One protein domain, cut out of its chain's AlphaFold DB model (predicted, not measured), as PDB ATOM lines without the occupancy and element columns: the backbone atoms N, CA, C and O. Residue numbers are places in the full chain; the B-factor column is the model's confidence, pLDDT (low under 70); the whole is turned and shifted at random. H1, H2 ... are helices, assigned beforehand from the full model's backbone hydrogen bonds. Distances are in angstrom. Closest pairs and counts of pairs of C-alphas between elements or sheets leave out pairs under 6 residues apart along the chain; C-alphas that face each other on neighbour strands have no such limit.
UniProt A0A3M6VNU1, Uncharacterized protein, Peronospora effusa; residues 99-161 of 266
ATOM      1  N   ALA A  99     -12.291 -44.004   3.534       94.38
ATOM      2  CA  ALA A  99     -11.471 -42.796   3.421       94.38
ATOM      3  C   ALA A  99     -12.307 -41.616   2.903       94.38
ATOM      4  O   ALA A  99     -12.330 -40.559   3.536       94.38
ATOM      5  N   GLN A 100     -13.074 -41.833   1.829       93.44
ATOM      6  CA  GLN A 100     -14.029 -40.846   1.315       93.44
ATOM      7  C   GLN A 100     -15.082 -40.481   2.362       93.44
ATOM      8  O   GLN A 100     -15.355 -39.298   2.545       93.44
ATOM      9  N   PHE A 101     -15.636 -41.462   3.082       94.25
ATOM     10  CA  PHE A 101     -16.591 -41.200   4.162       94.25
ATOM     11  C   PHE A 101     -16.028 -40.249   5.231       94.25
ATOM     12  O   PHE A 101     -16.726 -39.335   5.653       94.25
ATOM     13  N   VAL A 102     -14.768 -40.431   5.646       95.31
ATOM     14  CA  VAL A 102     -14.115 -39.550   6.631       95.31
ATOM     15  C   VAL A 102     -13.861 -38.151   6.058       95.31
ATOM     16  O   VAL A 102     -14.076 -37.176   6.767       95.31
ATOM     17  N   GLN A 103     -13.450 -38.030   4.791       93.75
ATOM     18  CA  GLN A 103     -13.218 -36.729   4.143       93.75
ATOM     19  C   GLN A 103     -14.498 -35.909   3.942       93.75
ATOM     20  O   GLN A 103     -14.478 -34.697   4.121       93.75
ATOM     21  N   HIS A 104     -15.604 -36.563   3.588       92.00
ATOM     22  CA  HIS A 104     -16.889 -35.909   3.324       92.00
ATOM     23  C   HIS A 104     -17.807 -35.879   4.556       92.00
ATOM     24  O   HIS A 104     -18.976 -35.506   4.441       92.00
ATOM     25  N   PHE A 105     -17.320 -36.284   5.737       93.75
ATOM     26  CA  PHE A 105     -18.135 -36.260   6.947       93.75
ATOM     27  C   PHE A 105     -18.475 -34.801   7.312       93.75
ATOM     28  O   PHE A 105     -17.551 -33.985   7.401       93.75
ATOM     29  N   PRO A 106     -19.763 -34.446   7.528       91.94
ATOM     30  CA  PRO A 106     -20.189 -33.051   7.640       91.94
ATOM     31  C   PRO A 106     -19.386 -32.282   8.694       91.94
ATOM     32  O   PRO A 106     -19.257 -32.791   9.806       91.94
ATOM     33  N   PRO A 107     -18.891 -31.060   8.419       88.88
ATOM     34  CA  PRO A 107     -17.959 -30.357   9.310       88.88
ATOM     35  C   PRO A 107     -18.578 -29.968  10.665       88.88
ATOM     36  O   PRO A 107     -17.886 -29.880  11.674       88.88
ATOM     37  N   HIS A 108     -19.901 -29.808  10.713       88.56
ATOM     38  CA  HIS A 108     -20.707 -29.615  11.930       88.56
ATOM     39  C   HIS A 108     -21.236 -30.943  12.529       88.56
ATOM     40  O   HIS A 108     -22.069 -30.949  13.439       88.56
ATOM     41  N   GLY A 109     -20.768 -32.085  12.020       89.19
ATOM     42  CA  GLY A 109     -21.129 -33.423  12.472       89.19
ATOM     43  C   GLY A 109     -20.587 -33.750  13.866       89.19
ATOM     44  O   GLY A 109     -19.577 -33.223  14.333       89.19
ATOM     45  N   ARG A 110     -21.265 -34.656  14.576       94.62
ATOM     46  CA  ARG A 110     -20.892 -35.011  15.952       94.62
ATOM     47  C   ARG A 110     -19.734 -36.011  15.957       94.62
ATOM     48  O   ARG A 110     -19.869 -37.115  15.441       94.62
ATOM     49  N   ILE A 111     -18.649 -35.706  16.674       94.38
ATOM     50  CA  ILE A 111     -17.487 -36.611  16.844       94.38
ATOM     51  C   ILE A 111     -17.905 -38.025  17.294       94.38
ATOM     52  O   ILE A 111     -17.392 -39.022  16.788       94.38
ATOM     53  N   LYS A 112     -18.865 -38.127  18.228       94.75
ATOM     54  CA  LYS A 112     -19.397 -39.418  18.708       94.75
ATOM     55  C   LYS A 112     -20.102 -40.216  17.606       94.75
ATOM     56  O   LYS A 112     -20.077 -41.439  17.634       94.75
ATOM     57  N   GLU A 113     -20.726 -39.540  16.650       94.62
ATOM     58  CA  GLU A 113     -21.412 -40.176  15.528       94.62
ATOM     59  C   GLU A 113     -20.408 -40.738  14.521       94.62
ATOM     60  O   GLU A 113     -20.472 -41.929  14.219       94.62
ATOM     61  N   LEU A 114     -19.409 -39.939  14.122       94.31
ATOM     62  CA  LEU A 114     -18.276 -40.402  13.312       94.31
ATOM     63  C   LEU A 114     -17.593 -41.618  13.960       94.31
ATOM     64  O   LEU A 114     -17.371 -42.635  13.307       94.31
ATOM     65  N   GLN A 115     -17.329 -41.561  15.271       95.44
ATOM     66  CA  GLN A 115     -16.770 -42.687  16.026       95.44
ATOM     67  C   GLN A 115     -17.666 -43.930  16.006       95.44
ATOM     68  O   GLN A 115     -17.153 -45.029  15.806       95.44
ATOM     69  N   ASN A 116     -18.981 -43.783  16.192       94.25
ATOM     70  CA  ASN A 116     -19.921 -44.906  16.193       94.25
ATOM     71  C   ASN A 116     -20.032 -45.570  14.811       94.25
ATOM     72  O   ASN A 116     -20.047 -46.800  14.728       94.25
ATOM     73  N   GLN A 117     -20.078 -44.778  13.735       93.44
ATOM     74  CA  GLN A 117     -20.130 -45.291  12.363       93.44
ATOM     75  C   GLN A 117     -18.805 -45.976  11.983       93.44
ATOM     76  O   GLN A 117     -18.805 -47.106  11.493       93.44
ATOM     77  N   LEU A 118     -17.657 -45.376  12.319       94.94
ATOM     78  CA  LEU A 118     -16.353 -46.015  12.124       94.94
ATOM     79  C   LEU A 118     -16.156 -47.258  13.017       94.94
ATOM     80  O   LEU A 118     -15.490 -48.203  12.596       94.94
ATOM     81  N   ASP A 119     -16.749 -47.337  14.213       94.94
ATOM     82  CA  ASP A 119     -16.690 -48.553  15.039       94.94
ATOM     83  C   ASP A 119     -17.533 -49.711  14.463       94.94
ATOM     84  O   ASP A 119     -17.288 -50.871  14.794       94.94
ATOM     85  N   ALA A 120     -18.442 -49.474  13.513       92.81
ATOM     86  CA  ALA A 120     -19.027 -50.571  12.735       92.81
ATOM     87  C   ALA A 120     -17.991 -51.256  11.809       92.81
ATOM     88  O   ALA A 120     -18.148 -52.428  11.459       92.81
ATOM     89  N   CYS A 121     -16.900 -50.571  11.447       93.50
ATOM     90  CA  CYS A 121     -15.887 -51.092  10.532       93.50
ATOM     91  C   CYS A 121     -14.988 -52.171  11.153       93.50
ATOM     92  O   CYS A 121     -14.634 -52.160  12.336       93.50
ATOM     93  N   ARG A 122     -14.491 -53.069  10.296       94.81
ATOM     94  CA  ARG A 122     -13.403 -53.997  10.642       94.81
ATOM     95  C   ARG A 122     -12.071 -53.242  10.716       94.81
ATOM     96  O   ARG A 122     -11.789 -52.389   9.878       94.81
ATOM     97  N   SER A 123     -11.188 -53.630  11.638       94.12
ATOM     98  CA  SER A 123      -9.870 -52.991  11.834       94.12
ATOM     99  C   SER A 123      -9.003 -52.946  10.566       94.12
ATOM    100  O   SER A 123      -8.232 -52.011  10.387       94.12
ATOM    101  N   ARG A 124      -9.137 -53.935   9.664       93.94
ATOM    102  CA  ARG A 124      -8.445 -53.946   8.361       93.94
ATOM    103  C   ARG A 124      -8.918 -52.807   7.450       93.94
ATOM    104  O   ARG A 124      -8.081 -52.190   6.806       93.94
ATOM    105  N   THR A 125     -10.220 -52.523   7.427       94.19
ATOM    106  CA  THR A 125     -10.805 -51.426   6.642       94.19
ATOM    107  C   THR A 125     -10.348 -50.078   7.189       94.19
ATOM    108  O   THR A 125      -9.830 -49.268   6.432       94.19
ATOM    109  N   LEU A 126     -10.411 -49.886   8.514       95.12
ATOM    110  CA  LEU A 126      -9.915 -48.670   9.174       95.12
ATOM    111  C   LEU A 126      -8.422 -48.432   8.895       95.12
ATOM    112  O   LEU A 126      -8.029 -47.324   8.555       95.12
ATOM    113  N   ARG A 127      -7.591 -49.483   8.960       94.94
ATOM    114  CA  ARG A 127      -6.169 -49.399   8.590       94.94
ATOM    115  C   ARG A 127      -5.967 -49.015   7.122       94.94
ATOM    116  O   ARG A 127      -5.048 -48.256   6.839       94.94
ATOM    117  N   SER A 128      -6.790 -49.537   6.212       94.62
ATOM    118  CA  SER A 128      -6.741 -49.178   4.789       94.62
ATOM    119  C   SER A 128      -7.097 -47.706   4.580       94.62
ATOM    120  O   SER A 128      -6.364 -47.007   3.894       94.62
ATOM    121  N   ALA A 129      -8.158 -47.226   5.237       95.94
ATOM    122  CA  ALA A 129      -8.563 -45.824   5.194       95.94
ATOM    123  C   ALA A 129      -7.468 -44.894   5.732       95.94
ATOM    124  O   ALA A 129      -7.155 -43.904   5.086       95.94
ATOM    125  N   CYS A 130      -6.805 -45.246   6.844       95.94
ATOM    126  CA  CYS A 130      -5.644 -44.489   7.323       95.94
ATOM    127  C   CYS A 130      -4.579 -44.329   6.224       95.94
ATOM    128  O   CYS A 130      -4.147 -43.215   5.958       95.94
ATOM    129  N   VAL A 131      -4.187 -45.427   5.567       94.12
ATOM    130  CA  VAL A 131      -3.147 -45.402   4.525       94.12
ATOM    131  C   VAL A 131      -3.576 -44.577   3.305       94.12
ATOM    132  O   VAL A 131      -2.763 -43.820   2.785       94.12
ATOM    133  N   LEU A 132      -4.842 -44.673   2.879       94.50
ATOM    134  CA  LEU A 132      -5.389 -43.872   1.772       94.50
ATOM    135  C   LEU A 132      -5.391 -42.366   2.076       94.50
ATOM    136  O   LEU A 132      -5.137 -41.564   1.186       94.50
ATOM    137  N   LEU A 133      -5.609 -41.985   3.337       94.62
ATOM    138  CA  LEU A 133      -5.563 -40.595   3.808       94.62
ATOM    139  C   LEU A 133      -4.131 -40.093   4.093       94.62
ATOM    140  O   LEU A 133      -3.956 -39.057   4.727       94.62
ATOM    141  N   GLY A 134      -3.094 -40.836   3.685       93.00
ATOM    142  CA  GLY A 134      -1.686 -40.499   3.941       93.00
ATOM    143  C   GLY A 134      -1.243 -40.671   5.400       93.00
ATOM    144  O   GLY A 134      -0.106 -40.356   5.754       93.00
ATOM    145  N   LEU A 135      -2.113 -41.198   6.265       93.88
ATOM    146  CA  LEU A 135      -1.846 -41.387   7.685       93.88
ATOM    147  C   LEU A 135      -0.985 -42.638   7.891       93.88
ATOM    148  O   LEU A 135      -1.263 -43.701   7.332       93.88
ATOM    149  N   GLN A 136       0.033 -42.544   8.750       91.00
ATOM    150  CA  GLN A 136       0.949 -43.654   9.050       91.00
ATOM    151  C   GLN A 136       0.632 -44.321  10.406       91.00
ATOM    152  O   GLN A 136       1.239 -43.988  11.428       91.00
ATOM    153  N   PRO A 137      -0.311 -45.284  10.477       89.69
ATOM    154  CA  PRO A 137      -0.584 -46.004  11.712       89.69
ATOM    155  C   PRO A 137       0.562 -46.965  12.056       89.69
ATOM    156  O   PRO A 137       1.035 -47.733  11.214       89.69
ATOM    157  N   LYS A 138       0.970 -46.990  13.330       89.50
ATOM    158  CA  LYS A 138       2.020 -47.905  13.808       89.50
ATOM    159  C   LYS A 138       1.573 -49.369  13.672       89.50
ATOM    160  O   LYS A 138       0.398 -49.691  13.847       89.50
ATOM    161  N   LYS A 139       2.530 -50.281  13.437       85.31
ATOM    162  CA  LYS A 139       2.299 -51.720  13.162       85.31
ATOM    163  C   LYS A 139       1.375 -52.423  14.175       85.31
ATOM    164  O   LYS A 139       0.622 -53.308  13.779       85.31
ATOM    165  N   ASN A 140       1.399 -51.987  15.438       88.62
ATOM    166  CA  ASN A 140       0.677 -52.592  16.564       88.62
ATOM    167  C   ASN A 140      -0.582 -51.800  16.991       88.62
ATOM    168  O   ASN A 140      -1.005 -51.880  18.143       88.62
ATOM    169  N   PHE A 141      -1.172 -50.988  16.106       91.88
ATOM    170  CA  PHE A 141      -2.393 -50.245  16.430       91.88
ATOM    171  C   PHE A 141      -3.599 -51.167  16.666       91.88
ATOM    172  O   PHE A 141      -3.917 -52.044  15.862       91.88
ATOM    173  N   THR A 142      -4.309 -50.925  17.769       95.44
ATOM    174  CA  THR A 142      -5.618 -51.533  18.040       95.44
ATOM    175  C   THR A 142      -6.714 -50.817  17.247       95.44
ATOM    176  O   THR A 142      -6.519 -49.697  16.775       95.44
ATOM    177  N   LYS A 143      -7.910 -51.419  17.150       95.25
ATOM    178  CA  LYS A 143      -9.088 -50.803  16.503       95.25
ATOM    179  C   LYS A 143      -9.328 -49.363  16.983       95.25
ATOM    180  O   LYS A 143      -9.420 -48.453  16.167       95.25
ATOM    181  N   LYS A 144      -9.320 -49.150  18.308       95.00
ATOM    182  CA  LYS A 144      -9.474 -47.829  18.946       95.00
ATOM    183  C   LYS A 144      -8.363 -46.839  18.564       95.00
ATOM    184  O   LYS A 144      -8.624 -45.643  18.501       95.00
ATOM    185  N   GLY A 145      -7.151 -47.326  18.288       95.62
ATOM    186  CA  GLY A 145      -6.050 -46.514  17.767       95.62
ATOM    187  C   GLY A 145      -6.346 -45.965  16.370       95.62
ATOM    188  O   GLY A 145      -6.212 -44.764  16.161       95.62
ATOM    189  N   PHE A 146      -6.812 -46.812  15.440       95.56
ATOM    190  CA  PHE A 146      -7.208 -46.357  14.097       95.56
ATOM    191  C   PHE A 146      -8.384 -45.372  14.154       95.56
ATOM    192  O   PHE A 146      -8.329 -44.337  13.501       95.56
ATOM    193  N   LEU A 147      -9.402 -45.645  14.986       95.75
ATOM    194  CA  LEU A 147     -10.537 -44.733  15.194       95.75
ATOM    195  C   LEU A 147     -10.079 -43.344  15.656       95.75
ATOM    196  O   LEU A 147     -10.474 -42.344  15.069       95.75
ATOM    197  N   ARG A 148      -9.212 -43.277  16.677       95.75
ATOM    198  CA  ARG A 148      -8.675 -42.005  17.183       95.75
ATOM    199  C   ARG A 148      -7.920 -41.234  16.099       95.75
ATOM    200  O   ARG A 148      -8.044 -40.021  16.041       95.75
ATOM    201  N   LEU A 149      -7.151 -41.933  15.265       95.81
ATOM    202  CA  LEU A 149      -6.304 -41.318  14.243       95.81
ATOM    203  C   LEU A 149      -7.136 -40.779  13.060       95.81
ATOM    204  O   LEU A 149      -6.890 -39.667  12.611       95.81
ATOM    205  N   LEU A 150      -8.173 -41.504  12.624       96.19
ATOM    206  CA  LEU A 150      -9.124 -41.027  11.605       96.19
ATOM    207  C   LEU A 150      -9.958 -39.832  12.089       96.19
ATOM    208  O   LEU A 150     -10.180 -38.893  11.334       96.19
ATOM    209  N   VAL A 151     -10.395 -39.854  13.352       96.19
ATOM    210  CA  VAL A 151     -11.138 -38.737  13.957       96.19
ATOM    211  C   VAL A 151     -10.251 -37.503  14.107       96.19
ATOM    212  O   VAL A 151     -10.701 -36.419  13.763       96.19
ATOM    213  N   ALA A 152      -9.002 -37.665  14.559       95.62
ATOM    214  CA  ALA A 152      -8.046 -36.563  14.644       95.62
ATOM    215  C   ALA A 152      -7.816 -35.919  13.268       95.62
ATOM    216  O   ALA A 152      -8.026 -34.724  13.133       95.62
ATOM    217  N   TYR A 153      -7.537 -36.721  12.233       95.94
ATOM    218  CA  TYR A 153      -7.393 -36.231  10.855       95.94
ATOM    219  C   TYR A 153      -8.604 -35.417  10.374       95.94
ATOM    220  O   TYR A 153      -8.436 -34.345   9.798       95.94
ATOM    221  N   TRP A 154      -9.825 -35.902  10.628       95.50
ATOM    222  CA  TRP A 154     -11.031 -35.156  10.272       95.50
ATOM    223  C   TRP A 154     -11.126 -33.833  11.045       95.50
ATOM    224  O   TRP A 154     -11.358 -32.800  10.428       95.50
ATOM    225  N   GLN A 155     -10.861 -33.822  12.357       94.62
ATOM    226  CA  GLN A 155     -10.841 -32.585  13.149       94.62
ATOM    227  C   GLN A 155      -9.773 -31.595  12.657       94.62
ATOM    228  O   GLN A 155     -10.068 -30.411  12.519       94.62
ATOM    229  N   ASP A 156      -8.569 -32.073  12.335       92.94
ATOM    230  CA  ASP A 156      -7.474 -31.257  11.800       92.94
ATOM    231  C   ASP A 156      -7.854 -30.640  10.440       92.94
ATOM    232  O   ASP A 156      -7.532 -29.483  10.168       92.94
ATOM    233  N   SER A 157      -8.616 -31.365   9.606       89.88
ATOM    234  CA  SER A 157      -9.118 -30.846   8.324       89.88
ATOM    235  C   SER A 157     -10.104 -29.677   8.476       89.88
ATOM    236  O   SER A 157     -10.123 -28.796   7.618       89.88
ATOM    237  N   LEU A 158     -10.839 -29.593   9.596       86.00
ATOM    238  CA  LEU A 158     -11.723 -28.456   9.904       86.00
ATOM    239  C   LEU A 158     -10.945 -27.193  10.292       86.00
ATOM    240  O   LEU A 158     -11.422 -26.083  10.083       86.00
ATOM    241  N   VAL A 159      -9.758 -27.354  10.881       80.38
ATOM    242  CA  VAL A 159      -8.880 -26.233  11.258       80.38
ATOM    243  C   VAL A 159      -8.094 -25.720  10.044       80.38
ATOM    244  O   VAL A 159      -7.700 -24.559   9.999       80.38
ATOM    245  N   MET A 160      -7.881 -26.584   9.047       64.44
ATOM    246  CA  MET A 160      -7.141 -26.287   7.817       64.44
ATOM    247  C   MET A 160      -7.974 -25.614   6.720       64.44
ATOM    248  O   MET A 160      -7.387 -25.109   5.765       64.44
ATOM    249  N   THR A 161      -9.308 -25.557   6.821       52.25
ATOM    250  CA  THR A 161     -10.081 -24.639   5.973       52.25
ATOM    251  C   THR A 161      -9.802 -23.214   6.443       52.25
ATOM    252  O   THR A 161     -10.203 -22.883   7.562       52.25
TER     253      THR A 161
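AT A GLANCE: This is residues 99 to 161 of the 266 residues of an uncharacterized protein of Peronospora effusa (UniProt A0A3M6VNU1). One long helix, H4, serves as the core on which three shorter helices pack, H2 and H3 near its first half and small H1 farther along it. The 63 printed residues hold four named helices, in the order H1, H2, H3, H4, and no named strand: all helix. The whole is compact, radius of gyration of the C-alphas 10.9 A, spanning 31 by 22 by 16 A.

HOW THE PARTS SIT: H1, residues 99 to 103, only just touches H3, residues 123 to 132, with 3 pairs of C-alphas within 8 A, the closest Ala 99 and Ala 129 at 4.6 A. H4, residues 143 to 160, is the hub. Its residues 150 to 154 alone touch H1, the closest C-alphas being Val 102 and Trp 154, 6.5 A. H2, residues 111 to 119, touches residues 147 to 151 of H4 alone, at a steep tilt of 41 degrees, opposite ways; closest C-alphas Gln 115 and Leu 147, 6.6 A. H3 touches residues 143 to 150 of H4 alone, at a shallow tilt of 31 degrees, the same way; closest C-alphas Ser 123 and Lys 143, 5.2 A. In H1, H2, H3 and H4 every O i to N i+4 pair is within hydrogen-bond range.

IN THESE COORDINATES: H1 begins at C-alpha 99 (-11.471, -42.796, 3.421) and measures 6.4 A, H2 12.1 A, H3 14.3 A; H4 measures 26.1 A and ends at C-alpha 160 (-7.141, -26.287, 7.817).

THE WHOLE: The C-alphas farthest apart, His 108 and Lys 139, are 31.9 A apart. The printed part has no cut and no long link; pLDDT is under 70 at residues 160 to 161.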